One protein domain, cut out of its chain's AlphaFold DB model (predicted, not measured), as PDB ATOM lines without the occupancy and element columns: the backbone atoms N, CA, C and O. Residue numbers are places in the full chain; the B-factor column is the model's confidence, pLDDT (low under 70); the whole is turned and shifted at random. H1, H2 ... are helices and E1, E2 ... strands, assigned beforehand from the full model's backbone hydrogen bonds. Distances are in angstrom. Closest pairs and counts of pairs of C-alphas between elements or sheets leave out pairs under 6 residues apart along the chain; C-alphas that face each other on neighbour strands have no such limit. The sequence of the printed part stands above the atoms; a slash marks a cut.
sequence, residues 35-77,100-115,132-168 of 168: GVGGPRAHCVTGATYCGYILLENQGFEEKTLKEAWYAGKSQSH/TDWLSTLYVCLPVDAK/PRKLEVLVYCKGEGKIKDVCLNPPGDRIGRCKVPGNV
ATOM      1  N   GLY A  35     -12.610  34.607  10.396       67.75
ATOM      2  CA  GLY A  35     -13.257  34.678   9.088       67.75
ATOM      3  C   GLY A  35     -12.473  35.410   8.001       67.75
ATOM      4  O   GLY A  35     -13.048  35.661   6.942       67.75
ATOM      5  N   VAL A  36     -11.199  35.758   8.222       80.56
ATOM      6  CA  VAL A  36     -10.334  36.286   7.155       80.56
ATOM      7  C   VAL A  36      -9.899  35.156   6.223       80.56
ATOM      8  O   VAL A  36      -9.287  34.180   6.651       80.56
ATOM      9  N   GLY A  37     -10.239  35.288   4.942       75.06
ATOM     10  CA  GLY A  37      -9.897  34.318   3.905       75.06
ATOM     11  C   GLY A  37      -8.392  34.235   3.630       75.06
ATOM     12  O   GLY A  37      -7.683  35.240   3.690       75.06
ATOM     13  N   GLY A  38      -7.911  33.032   3.304       72.94
ATOM     14  CA  GLY A  38      -6.536  32.804   2.851       72.94
ATOM     15  C   GLY A  38      -6.264  33.344   1.433       72.94
ATOM     16  O   GLY A  38      -7.163  33.875   0.787       72.94
ATOM     17  N   PRO A  39      -5.046  33.167   0.884       70.94
ATOM     18  CA  PRO A  39      -4.630  33.765  -0.396       70.94
ATOM     19  C   PRO A  39      -5.471  33.376  -1.622       70.94
ATOM     20  O   PRO A  39      -5.420  34.057  -2.642       70.94
ATOM     21  N   ARG A  40      -6.204  32.259  -1.547       73.19
ATOM     22  CA  ARG A  40      -7.088  31.759  -2.613       73.19
ATOM     23  C   ARG A  40      -8.558  32.119  -2.396       73.19
ATOM     24  O   ARG A  40      -9.369  31.866  -3.281       73.19
ATOM     25  N   ALA A  41      -8.892  32.671  -1.233       80.69
ATOM     26  CA  ALA A  41     -10.249  33.041  -0.896       80.69
ATOM     27  C   ALA A  41     -10.618  34.348  -1.604       80.69
ATOM     28  O   ALA A  41      -9.934  35.363  -1.459       80.69
ATOM     29  N   HIS A  42     -11.714  34.335  -2.353       79.75
ATOM     30  CA  HIS A  42     -12.185  35.494  -3.098       79.75
ATOM     31  C   HIS A  42     -13.681  35.680  -2.894       79.75
ATOM     32  O   HIS A  42     -14.456  34.756  -3.078       79.75
ATOM     33  N   CYS A  43     -14.122  36.890  -2.580       81.00
ATOM     34  CA  CYS A  43     -15.531  37.236  -2.663       81.00
ATOM     35  C   CYS A  43     -15.708  38.743  -2.819       81.00
ATOM     36  O   CYS A  43     -14.819  39.533  -2.495       81.00
ATOM     37  N   VAL A  44     -16.873  39.131  -3.327       81.50
ATOM     38  CA  VAL A  44     -17.183  40.522  -3.668       81.50
ATOM     39  C   VAL A  44     -17.598  41.291  -2.421       81.50
ATOM     40  O   VAL A  44     -18.375  40.791  -1.608       81.50
ATOM     41  N   THR A  45     -17.122  42.526  -2.264       80.50
ATOM     42  CA  THR A  45     -17.516  43.361  -1.119       80.50
ATOM     43  C   THR A  45     -19.026  43.581  -1.078       80.50
ATOM     44  O   THR A  45     -19.627  43.985  -2.069       80.50
ATOM     45  N   GLY A  46     -19.645  43.359   0.081       77.25
ATOM     46  CA  GLY A  46     -21.082  43.540   0.289       77.25
ATOM     47  C   GLY A  46     -21.950  42.443  -0.327       77.25
ATOM     48  O   GLY A  46     -23.151  42.413  -0.069       77.25
ATOM     49  N   ALA A  47     -21.363  41.522  -1.097       85.50
ATOM     50  CA  ALA A  47     -22.061  40.332  -1.542       85.50
ATOM     51  C   ALA A  47     -22.320  39.392  -0.366       85.50
ATOM     52  O   ALA A  47     -21.573  39.362   0.620       85.50
ATOM     53  N   THR A  48     -23.383  38.610  -0.504       88.12
ATOM     54  CA  THR A  48     -23.772  37.618   0.488       88.12
ATOM     55  C   THR A  48     -23.737  36.230  -0.129       88.12
ATOM     56  O   THR A  48     -24.184  36.027  -1.258       88.12
ATOM     57  N   TYR A  49     -23.184  35.266   0.600       89.62
ATOM     58  CA  TYR A  49     -22.997  33.901   0.116       89.62
ATOM     59  C   TYR A  49     -23.382  32.891   1.187       89.62
ATOM     60  O   TYR A  49     -23.113  33.083   2.373       89.62
ATOM     61  N   CYS A  50     -23.974  31.784   0.747       90.44
ATOM     62  CA  CYS A  50     -24.121  30.602   1.580       90.44
ATOM     63  C   CYS A  50     -22.746  30.004   1.900       90.44
ATOM     64  O   CYS A  50     -21.881  29.951   1.022       90.44
ATOM     65  N   GLY A  51     -22.563  29.502   3.121       90.12
ATOM     66  CA  GLY A  51     -21.304  28.894   3.566       90.12
ATOM     67  C   GLY A  51     -20.777  27.807   2.626       90.12
ATOM     68  O   GLY A  51     -19.591  27.808   2.308       90.12
ATOM     69  N   TYR A  52     -21.650  26.940   2.102       89.94
ATOM     70  CA  TYR A  52     -21.233  25.901   1.149       89.94
ATOM     71  C   TYR A  52     -20.653  26.472  -0.155       89.94
ATOM     72  O   TYR A  52     -19.711  25.915  -0.700       89.94
ATOM     73  N   ILE A  53     -21.144  27.621  -0.628       89.00
ATOM     74  CA  ILE A  53     -20.627  28.276  -1.840       89.00
ATOM     75  C   ILE A  53     -19.268  28.900  -1.564       89.00
ATOM     76  O   ILE A  53     -18.391  28.881  -2.426       89.00
ATOM     77  N   LEU A  54     -19.094  29.469  -0.369       88.75
ATOM     78  CA  LEU A  54     -17.805  30.019   0.026       88.75
ATOM     79  C   LEU A  54     -16.731  28.924   0.041       88.75
ATOM     80  O   LEU A  54     -15.628  29.138  -0.463       88.75
ATOM     81  N   LEU A  55     -17.095  27.744   0.551       89.69
ATOM     82  CA  LEU A  55     -16.241  26.563   0.591       89.69
ATOM     83  C   LEU A  55     -15.939  26.011  -0.811       89.69
ATOM     84  O   LEU A  55     -14.781  25.834  -1.172       89.69
ATOM     85  N   GLU A  56     -16.973  25.739  -1.606       89.44
ATOM     86  CA  GLU A  56     -16.840  25.000  -2.868       89.44
ATOM     87  C   GLU A  56     -16.347  25.877  -4.027       89.44
ATOM     88  O   GLU A  56     -15.596  25.408  -4.883       89.44
ATOM     89  N   ASN A  57     -16.739  27.156  -4.057       86.50
ATOM     90  CA  ASN A  57     -16.587  27.997  -5.250       86.50
ATOM     91  C   ASN A  57     -15.696  29.221  -5.033       86.50
ATOM     92  O   ASN A  57     -15.222  29.798  -6.008       86.50
ATOM     93  N   GLN A  58     -15.519  29.662  -3.788       84.62
ATOM     94  CA  GLN A  58     -14.813  30.909  -3.475       84.62
ATOM     95  C   GLN A  58     -13.467  30.684  -2.780       84.62
ATOM     96  O   GLN A  58     -12.826  31.651  -2.383       84.62
ATOM     97  N   GLY A  59     -13.030  29.429  -2.632       83.88
ATOM     98  CA  GLY A  59     -11.704  29.093  -2.110       83.88
ATOM     99  C   GLY A  59     -11.513  29.384  -0.621       83.88
ATOM    100  O   GLY A  59     -10.369  29.485  -0.174       83.88
ATOM    101  N   PHE A  60     -12.598  29.545   0.146       86.81
ATOM    102  CA  PHE A  60     -12.518  29.629   1.602       86.81
ATOM    103  C   PHE A  60     -12.293  28.245   2.202       86.81
ATOM    104  O   PHE A  60     -12.892  27.261   1.777       86.81
ATOM    105  N   GLU A  61     -11.458  28.178   3.231       88.06
ATOM    106  CA  GLU A  61     -11.233  26.942   3.969       88.06
ATOM    107  C   GLU A  61     -12.344  26.719   5.003       88.06
ATOM    108  O   GLU A  61     -12.873  27.664   5.597       88.06
ATOM    109  N   GLU A  62     -12.648  25.449   5.281       87.75
ATOM    110  CA  GLU A  62     -13.597  25.050   6.326       87.75
ATOM    111  C   GLU A  62     -13.275  25.714   7.673       87.75
ATOM    112  O   GLU A  62     -14.171  26.211   8.358       87.75
ATOM    113  N   LYS A  63     -11.985  25.767   8.033       85.62
ATOM    114  CA  LYS A  63     -11.513  26.396   9.269       85.62
ATOM    115  C   LYS A  63     -11.941  27.864   9.350       85.62
ATOM    116  O   LYS A  63     -12.522  28.266  10.355       85.62
ATOM    117  N   THR A  64     -11.722  28.636   8.287       85.50
ATOM    118  CA  THR A  64     -12.087  30.057   8.218       85.50
ATOM    119  C   THR A  64     -13.594  30.267   8.352       85.50
ATOM    120  O   THR A  64     -14.030  31.163   9.074       85.50
ATOM    121  N   LEU A  65     -14.402  29.438   7.682       86.62
ATOM    122  CA  LEU A  65     -15.864  29.534   7.748       86.62
ATOM    123  C   LEU A  65     -16.392  29.208   9.144       86.62
ATOM    124  O   LEU A  65     -17.229  29.939   9.669       86.62
ATOM    125  N   LYS A  66     -15.860  28.157   9.776       85.44
ATOM    126  CA  LYS A  66     -16.195  27.807  11.159       85.44
ATOM    127  C   LYS A  66     -15.810  28.926  12.126       85.44
ATOM    128  O   LYS A  66     -16.637  29.315  12.942       85.44
ATOM    129  N   GLU A  67     -14.609  29.494  12.012       84.12
ATOM    130  CA  GLU A  67     -14.171  30.637  12.830       84.12
ATOM    131  C   GLU A  67     -15.106  31.850  12.697       84.12
ATOM    132  O   GLU A  67     -15.504  32.429  13.710       84.12
ATOM    133  N   ALA A  68     -15.505  32.208  11.470       82.94
ATOM    134  CA  ALA A  68     -16.468  33.284  11.221       82.94
ATOM    135  C   ALA A  68     -17.830  32.989  11.864       82.94
ATOM    136  O   ALA A  68     -18.408  33.837  12.546       82.94
ATOM    137  N   TRP A  69     -18.323  31.764  11.673       83.69
ATOM    138  CA  TRP A  69     -19.589  31.298  12.226       83.69
ATOM    139  C   TRP A  69     -19.613  31.382  13.754       83.69
ATOM    140  O   TRP A  69     -20.561  31.906  14.341       83.69
ATOM    141  N   TYR A  70     -18.532  30.944  14.405       76.94
ATOM    142  CA  TYR A  70     -18.374  31.040  15.855       76.94
ATOM    143  C   TYR A  70     -18.341  32.471  16.356       76.94
ATOM    144  O   TYR A  70     -19.000  32.781  17.352       76.94
ATOM    145  N   ALA A  71     -17.590  33.339  15.679       75.62
ATOM    146  CA  ALA A  71     -17.524  34.746  16.037       75.62
ATOM    147  C   ALA A  71     -18.927  35.374  16.004       75.62
ATOM    148  O   ALA A  71     -19.328  35.995  16.988       75.62
ATOM    149  N   GLY A  72     -19.708  35.111  14.951       73.44
ATOM    150  CA  GLY A  72     -21.094  35.571  14.835       73.44
ATOM    151  C   GLY A  72     -22.010  35.033  15.938       73.44
ATOM    152  O   GLY A  72     -22.681  35.819  16.605       73.44
ATOM    153  N   LYS A  73     -21.977  33.719  16.215       65.88
ATOM    154  CA  LYS A  73     -22.791  33.104  17.283       65.88
ATOM    155  C   LYS A  73     -22.449  33.669  18.667       65.88
ATOM    156  O   LYS A  73     -23.337  33.893  19.478       65.88
ATOM    157  N   SER A  74     -21.169  33.936  18.937       58.03
ATOM    158  CA  SER A  74     -20.732  34.523  20.214       58.03
ATOM    159  C   SER A  74     -21.164  35.982  20.403       58.03
ATOM    160  O   SER A  74     -21.269  36.448  21.536       58.03
ATOM    161  N   GLN A  75     -21.412  36.699  19.303       55.41
ATOM    162  CA  GLN A  75     -21.878  38.086  19.298       55.41
ATOM    163  C   GLN A  75     -23.405  38.201  19.322       55.41
ATOM    164  O   GLN A  75     -23.927  39.275  19.631       55.41
ATOM    165  N   SER A  76     -24.134  37.112  19.063       52.09
ATOM    166  CA  SER A  76     -25.567  37.079  19.310       52.09
ATOM    167  C   SER A  76     -25.840  37.084  20.807       52.09
ATOM    168  O   SER A  76     -25.661  36.104  21.522       52.09
ATOM    169  N   HIS A  77     -26.309  38.227  21.298       39.53
ATOM    170  CA  HIS A  77     -26.768  38.436  22.672       39.53
ATOM    171  C   HIS A  77     -28.023  37.624  23.046       39.53
ATOM    172  O   HIS A  77     -28.601  37.840  24.114       39.53
ATOM    173  N   THR A 100     -23.240  20.996  10.636       80.44
ATOM    174  CA  THR A 100     -23.062  21.536   9.286       80.44
ATOM    175  C   THR A 100     -23.781  22.873   9.108       80.44
ATOM    176  O   THR A 100     -23.899  23.360   7.989       80.44
ATOM    177  N   ASP A 101     -24.258  23.491  10.190       80.56
ATOM    178  CA  ASP A 101     -25.061  24.720  10.148       80.56
ATOM    179  C   ASP A 101     -24.302  25.913   9.561       80.56
ATOM    180  O   ASP A 101     -24.873  26.802   8.926       80.56
ATOM    181  N   TRP A 102     -22.979  25.911   9.715       85.31
ATOM    182  CA  TRP A 102     -22.091  26.891   9.101       85.31
ATOM    183  C   TRP A 102     -22.125  26.834   7.564       85.31
ATOM    184  O   TRP A 102     -21.870  27.859   6.931       85.31
ATOM    185  N   LEU A 103     -22.491  25.699   6.948       88.50
ATOM    186  CA  LEU A 103     -22.671  25.569   5.492       88.50
ATOM    187  C   LEU A 103     -23.991  26.184   5.010       88.50
ATOM    188  O   LEU A 103     -24.038  26.749   3.917       88.50
ATOM    189  N   SER A 104     -25.051  26.101   5.821       87.94
ATOM    190  CA  SER A 104     -26.360  26.715   5.558       87.94
ATOM    191  C   SER A 104     -26.499  28.114   6.171       87.94
ATOM    192  O   SER A 104     -27.603  28.630   6.303       87.94
ATOM    193  N   THR A 105     -25.395  28.761   6.535       87.19
ATOM    194  CA  THR A 105     -25.384  30.141   7.031       87.19
ATOM    195  C   THR A 105     -25.113  31.122   5.892       87.19
ATOM    196  O   THR A 105     -24.295  30.846   5.012       87.19
ATOM    197  N   LEU A 106     -25.780  32.275   5.922       88.62
ATOM    198  CA  LEU A 106     -25.501  33.407   5.050       88.62
ATOM    199  C   LEU A 106     -24.415  34.291   5.664       88.62
ATOM    200  O   LEU A 106     -24.574  34.806   6.775       88.62
ATOM    201  N   TYR A 107     -23.350  34.513   4.906       89.12
ATOM    202  CA  TYR A 107     -22.259  35.406   5.272       89.12
ATOM    203  C   TYR A 107     -22.255  36.621   4.358       89.12
ATOM    204  O   TYR A 107     -22.545  36.497   3.168       89.12
ATOM    205  N   VAL A 108     -21.871  37.773   4.897       88.06
ATOM    206  CA  VAL A 108     -21.515  38.954   4.112       88.06
ATOM    207  C   VAL A 108     -20.001  39.072   4.011       88.06
ATOM    208  O   VAL A 108     -19.274  38.892   4.991       88.06
ATOM    209  N   CYS A 109     -19.530  39.395   2.814       86.06
ATOM    210  CA  CYS A 109     -18.126  39.665   2.561       86.06
ATOM    211  C   CYS A 109     -17.794  41.133   2.812       86.06
ATOM    212  O   CYS A 109     -18.357  42.032   2.187       86.06
ATOM    213  N   LEU A 110     -16.842  41.384   3.706       83.00
ATOM    214  CA  LEU A 110     -16.422  42.726   4.094       83.00
ATOM    215  C   LEU A 110     -14.903  42.885   3.934       83.00
ATOM    216  O   LEU A 110     -14.157  41.908   4.048       83.00
ATOM    217  N   PRO A 111     -14.393  44.104   3.688       75.56
ATOM    218  CA  PRO A 111     -12.965  44.365   3.842       75.56
ATOM    219  C   PRO A 111     -12.544  44.113   5.300       75.56
ATOM    220  O   PRO A 111     -13.332  44.352   6.217       75.56
ATOM    221  N   VAL A 112     -11.313  43.642   5.532       71.75
ATOM    222  CA  VAL A 112     -10.802  43.363   6.897       71.75
ATOM    223  C   VAL A 112     -10.959  44.582   7.813       71.75
ATOM    224  O   VAL A 112     -11.422  44.444   8.944       71.75
ATOM    225  N   ASP A 113     -10.722  45.781   7.277       66.38
ATOM    226  CA  ASP A 113     -10.842  47.055   7.999       66.38
ATOM    227  C   ASP A 113     -12.260  47.659   7.980       66.38
ATOM    228  O   ASP A 113     -12.441  48.852   8.253       66.38
ATOM    229  N   ALA A 114     -13.290  46.876   7.635       57.59
ATOM    230  CA  ALA A 114     -14.670  47.348   7.651       57.59
ATOM    231  C   ALA A 114     -15.066  47.791   9.065       57.59
ATOM    232  O   ALA A 114     -15.287  46.969   9.957       57.59
ATOM    233  N   LYS A 115     -15.193  49.107   9.247       53.25
ATOM    234  CA  LYS A 115     -15.890  49.720  10.380       53.25
ATOM    235  C   LYS A 115     -17.350  49.942   9.973       53.25
ATOM    236  O   LYS A 115     -17.557  50.515   8.897       53.25
ATOM    237  N   PRO A 132      -7.472  41.358   1.262       62.59
ATOM    238  CA  PRO A 132      -7.998  40.321   2.147       62.59
ATOM    239  C   PRO A 132      -9.431  40.657   2.582       62.59
ATOM    240  O   PRO A 132      -9.797  41.828   2.740       62.59
ATOM    241  N   ARG A 133     -10.255  39.623   2.773       76.44
ATOM    242  CA  ARG A 133     -11.685  39.744   3.098       76.44
ATOM    243  C   ARG A 133     -12.009  39.000   4.372       76.44
ATOM    244  O   ARG A 133     -11.509  37.895   4.556       76.44
ATOM    245  N   LYS A 134     -12.860  39.595   5.208       83.62
ATOM    246  CA  LYS A 134     -13.461  38.932   6.366       83.62
ATOM    247  C   LYS A 134     -14.913  38.564   6.080       83.62
ATOM    248  O   LYS A 134     -15.608  39.268   5.344       83.62
ATOM    249  N   LEU A 135     -15.354  37.478   6.696       86.31
ATOM    250  CA  LEU A 135     -16.734  37.024   6.687       86.31
ATOM    251  C   LEU A 135     -17.426  37.428   7.986       86.31
ATOM    252  O   LEU A 135     -16.911  37.165   9.070       86.31
ATOM    253  N   GLU A 136     -18.614  38.012   7.870       86.25
ATOM    254  CA  GLU A 136     -19.516  38.220   9.003       86.25
ATOM    255  C   GLU A 136     -20.815  37.446   8.785       86.25
ATOM    256  O   GLU A 136     -21.322  37.351   7.666       86.25
ATOM    257  N   VAL A 137     -21.341  36.865   9.861       83.88
ATOM    258  CA  VAL A 137     -22.585  36.090   9.844       83.88
ATOM    259  C   VAL A 137     -23.765  37.057   9.772       83.88
ATOM    260  O   VAL A 137     -23.899  37.932  10.622       83.88
ATOM    261  N   LEU A 138     -24.638  36.879   8.780       81.38
ATOM    262  CA  LEU A 138     -25.898  37.619   8.692       81.38
ATOM    263  C   LEU A 138     -27.060  36.845   9.305       81.38
ATOM    264  O   LEU A 138     -27.831  37.396  10.084       81.38
ATOM    265  N   VAL A 139     -27.224  35.587   8.888       81.31
ATOM    266  CA  VAL A 139     -28.393  34.775   9.237       81.31
ATOM    267  C   VAL A 139     -28.100  33.288   9.066       81.31
ATOM    268  O   VAL A 139     -27.508  32.871   8.072       81.31
ATOM    269  N   TYR A 140     -28.537  32.467  10.020       80.69
ATOM    270  CA  TYR A 140     -28.588  31.015   9.844       80.69
ATOM    271  C   TYR A 140     -29.833  30.629   9.037       80.69
ATOM    272  O   TYR A 140     -30.938  31.035   9.399       80.69
ATOM    273  N   CYS A 141     -29.698  29.838   7.971       80.12
ATOM    274  CA  CYS A 141     -30.858  29.360   7.222       80.12
ATOM    275  C   CYS A 141     -31.404  28.065   7.833       80.12
ATOM    276  O   CYS A 141     -30.709  27.053   7.906       80.12
ATOM    277  N   LYS A 142     -32.681  28.099   8.223       75.62
ATOM    278  CA  LYS A 142     -33.434  26.962   8.757       75.62
ATOM    279  C   LYS A 142     -34.091  26.171   7.630       75.62
ATOM    280  O   LYS A 142     -34.604  26.746   6.667       75.62
ATOM    281  N   GLY A 143     -34.157  24.858   7.795       69.88
ATOM    282  CA  GLY A 143     -34.918  23.980   6.915       69.88
ATOM    283  C   GLY A 143     -34.378  22.559   6.903       69.88
ATOM    284  O   GLY A 143     -33.230  22.315   7.261       69.88
ATOM    285  N   GLU A 144     -35.224  21.632   6.473       71.75
ATOM    286  CA  GLU A 144     -34.856  20.236   6.243       71.75
ATOM    287  C   GLU A 144     -34.473  20.015   4.773       71.75
ATOM    288  O   GLU A 144     -34.939  20.733   3.880       71.75
ATOM    289  N   GLY A 145     -33.654  18.994   4.513       75.25
ATOM    290  CA  GLY A 145     -33.229  18.606   3.166       75.25
ATOM    291  C   GLY A 145     -31.756  18.900   2.882       75.25
ATOM    292  O   GLY A 145     -30.936  18.992   3.796       75.25
ATOM    293  N   LYS A 146     -31.387  18.994   1.597       83.31
ATOM    294  CA  LYS A 146     -29.996  19.273   1.207       83.31
ATOM    295  C   LYS A 146     -29.681  20.742   1.485       83.31
ATOM    296  O   LYS A 146     -30.532  21.603   1.303       83.31
ATOM    297  N   ILE A 147     -28.431  21.046   1.831       83.50
ATOM    298  CA  ILE A 147     -27.983  22.416   2.156       83.50
ATOM    299  C   ILE A 147     -28.347  23.423   1.051       83.50
ATOM    300  O   ILE A 147     -28.838  24.510   1.350       83.50
ATOM    301  N   LYS A 148     -28.194  23.025  -0.219       82.81
ATOM    302  CA  LYS A 148     -28.551  23.831  -1.401       82.81
ATOM    303  C   LYS A 148     -30.047  24.137  -1.554       82.81
ATOM    304  O   LYS A 148     -30.403  24.982  -2.363       82.81
ATOM    305  N   ASP A 149     -30.906  23.433  -0.817       81.94
ATOM    306  CA  ASP A 149     -32.357  23.643  -0.793       81.94
ATOM    307  C   ASP A 149     -32.778  24.531   0.400       81.94
ATOM    308  O   ASP A 149     -33.920  24.991   0.466       81.94
ATOM    309  N   VAL A 150     -31.862  24.778   1.349       80.88
ATOM    310  CA  VAL A 150     -32.080  25.543   2.589       80.88
ATOM    311  C   VAL A 150     -31.450  26.933   2.501       80.88
ATOM    312  O   VAL A 150     -32.106  27.935   2.799       80.88
ATOM    313  N   CYS A 151     -30.193  26.999   2.060       83.56
ATOM    314  CA  CYS A 151     -29.519  28.235   1.697       83.56
ATOM    315  C   CYS A 151     -29.388  28.278   0.176       83.56
ATOM    316  O   CYS A 151     -28.772  27.412  -0.440       83.56
ATOM    317  N   LEU A 152     -30.012  29.281  -0.423       81.88
ATOM    318  CA  LEU A 152     -30.144  29.458  -1.856       81.88
ATOM    319  C   LEU A 152     -29.198  30.564  -2.303       81.88
ATOM    320  O   LEU A 152     -29.099  31.597  -1.654       81.88
ATOM    321  N   ASN A 153     -28.569  30.405  -3.455       76.56
ATOM    322  CA  ASN A 153     -27.945  31.526  -4.141       76.56
ATOM    323  C   ASN A 153     -28.301  31.408  -5.623       76.56
ATOM    324  O   ASN A 153     -27.791  30.497  -6.285       76.56
ATOM    325  N   PRO A 154     -29.256  32.210  -6.127       73.44
ATOM    326  CA  PRO A 154     -29.694  32.085  -7.505       73.44
ATOM    327  C   PRO A 154     -28.497  32.243  -8.461       73.44
ATOM    328  O   PRO A 154     -27.654  33.116  -8.241       73.44
ATOM    329  N   PRO A 155     -28.391  31.413  -9.517       68.00
ATOM    330  CA  PRO A 155     -27.286  31.498 -10.463       68.00
ATOM    331  C   PRO A 155     -27.143  32.910 -11.039       68.00
ATOM    332  O   PRO A 155     -28.109  33.481 -11.541       68.00
ATOM    333  N   GLY A 156     -25.932  33.464 -10.973       64.50
ATOM    334  CA  GLY A 156     -25.621  34.797 -11.497       64.50
ATOM    335  C   GLY A 156     -25.892  35.960 -10.538       64.50
ATOM    336  O   GLY A 156     -25.491  37.079 -10.852       64.50
ATOM    337  N   ASP A 157     -26.494  35.718  -9.371       66.25
ATOM    338  CA  ASP A 157     -26.658  36.730  -8.325       66.25
ATOM    339  C   ASP A 157     -25.593  36.549  -7.228       66.25
ATOM    340  O   ASP A 157     -25.122  35.446  -6.946       66.25
ATOM    341  N   ARG A 158     -25.173  37.651  -6.609       77.12
ATOM    342  CA  ARG A 158     -24.201  37.674  -5.500       77.12
ATOM    343  C   ARG A 158     -24.924  37.826  -4.156       77.12
ATOM    344  O   ARG A 158     -24.410  38.457  -3.231       77.12
ATOM    345  N   ILE A 159     -26.156  37.319  -4.097       78.88
ATOM    346  CA  ILE A 159     -27.099  37.504  -2.997       78.88
ATOM    347  C   ILE A 159     -27.617  36.136  -2.560       78.88
ATOM    348  O   ILE A 159     -28.580  35.603  -3.119       78.88
ATOM    349  N   GLY A 160     -26.998  35.587  -1.518       80.38
ATOM    350  CA  GLY A 160     -27.504  34.408  -0.839       80.38
ATOM    351  C   GLY A 160     -28.814  34.713  -0.103       80.38
ATOM    352  O   GLY A 160     -29.054  35.814   0.394       80.38
ATOM    353  N   ARG A 161     -29.699  33.724  -0.060       82.31
ATOM    354  CA  ARG A 161     -31.056  33.811   0.477       82.31
ATOM    355  C   ARG A 161     -31.324  32.581   1.323       82.31
ATOM    356  O   ARG A 161     -31.013  31.466   0.921       82.31
ATOM    357  N   CYS A 162     -31.965  32.762   2.466       80.75
ATOM    358  CA  CYS A 162     -32.474  31.632   3.230       80.75
ATOM    359  C   CYS A 162     -33.877  31.271   2.759       80.75
ATOM    360  O   CYS A 162     -34.716  32.158   2.601       80.75
ATOM    361  N   LYS A 163     -34.161  29.973   2.618       78.19
ATOM    362  CA  LYS A 163     -35.538  29.488   2.468       78.19
ATOM    363  C   LYS A 163     -36.384  29.895   3.676       78.19
ATOM    364  O   LYS A 163     -37.485  30.406   3.508       78.19
ATOM    365  N   VAL A 164     -35.840  29.710   4.880       74.56
ATOM    366  CA  VAL A 164     -36.389  30.255   6.125       74.56
ATOM    367  C   VAL A 164     -35.250  30.912   6.907       74.56
ATOM    368  O   VAL A 164     -34.314  30.213   7.302       74.56
ATOM    369  N   PRO A 165     -35.269  32.238   7.125       68.12
ATOM    370  CA  PRO A 165     -34.262  32.892   7.948       68.12
ATOM    371  C   PRO A 165     -34.443  32.513   9.426       68.12
ATOM    372  O   PRO A 165     -35.550  32.521   9.966       68.12
ATOM    373  N   GLY A 166     -33.349  32.142  10.081       62.75
ATOM    374  CA  GLY A 166     -33.236  32.016  11.530       62.75
ATOM    375  C   GLY A 166     -32.736  33.304  12.179       62.75
ATOM    376  O   GLY A 166     -32.634  34.333  11.527       62.75
ATOM    377  N   ASN A 167     -32.403  33.238  13.464       55.44
ATOM    378  CA  ASN A 167     -31.636  34.297  14.119       55.44
ATOM    379  C   ASN A 167     -30.184  33.822  14.231       55.44
ATOM    380  O   ASN A 167     -29.960  32.617  14.393       55.44
ATOM    381  N   VAL A 168     -29.238  34.752  14.089       51.72
ATOM    382  CA  VAL A 168     -27.826  34.543  14.455       51.72
ATOM    383  C   VAL A 168     -27.652  34.574  15.943       51.72
ATOM    384  O   VAL A 168     -28.458  35.281  16.596       51.72
TER     385      VAL A 168
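Overview. This is residues 35 to 77, 100 to 115 and 132 to 168 of the 168 residues of an uncharacterized protein of Magnaporthiopsis poae (strain ATCC 64411 / 73-15) (UniProt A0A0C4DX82). A small antiparallel sheet of three strands, in the order E1, E2, E3, has a hairpin of two helices, H1 and H2, over one face. E3 bends, and near its last residues the unnamed closing stretch folds back and pairs briefly with it, with short H3 close by. The 96 printed residues hold E1, H1, H2, E2, E3 and H3 in chain order, a mixed class with 45 residues in named elements, under half. The whole is compact, radius of gyration of the C-alphas 12.0 A, spanning 34 by 34 by 22 A.

Along the chain. After unnamed residues 35 to 47, E1 is residues 48 to 50, from C-alpha 48 at (-23.772, 37.618, 0.488). H1 is 51 to 57, 10.0 A; H2, 62 to 75, 20.2 A; E2, 105 to 111, 19.2 A. E3, 133 to 142, is 25.9 A and bends by 52 degrees at residue 138. H3, 147 to 150, ends at C-alpha 150 (-32.080, 25.543, 2.589).

Arrangement. E1 and E2 are antiparallel, with N 49 and O 107 2.9 A apart. E2 and E3 are antiparallel, with N 106 and O 139 2.8 A apart. H1 and H2 form two layers with the sheet, helices on one face, at heights of 9.3 and 8.0 A. H2 runs across the strands over E3; C-alphas of Gly 72 and Val 137 are closest, 5.2 A. H2 touches H1 with residues 62 to 65 alone, C-alphas 55 and 62 being closest at 6.5 A, at a shallow tilt of 24 degrees, opposite ways. H3 only grazes the sheet with residues 147 to 150. In H1 and H2 every O i to N i+4 pair is within hydrogen-bond range; H3 is too short for one.

Size, cuts and confidence. Cuts leave gaps of 21.9 A between C-alphas 77 and 100 and 14.8 A between C-alphas 115 and 132. No link printed whole is long. Low confidence, under 70, includes residues 73 to 77 and 165 to 168.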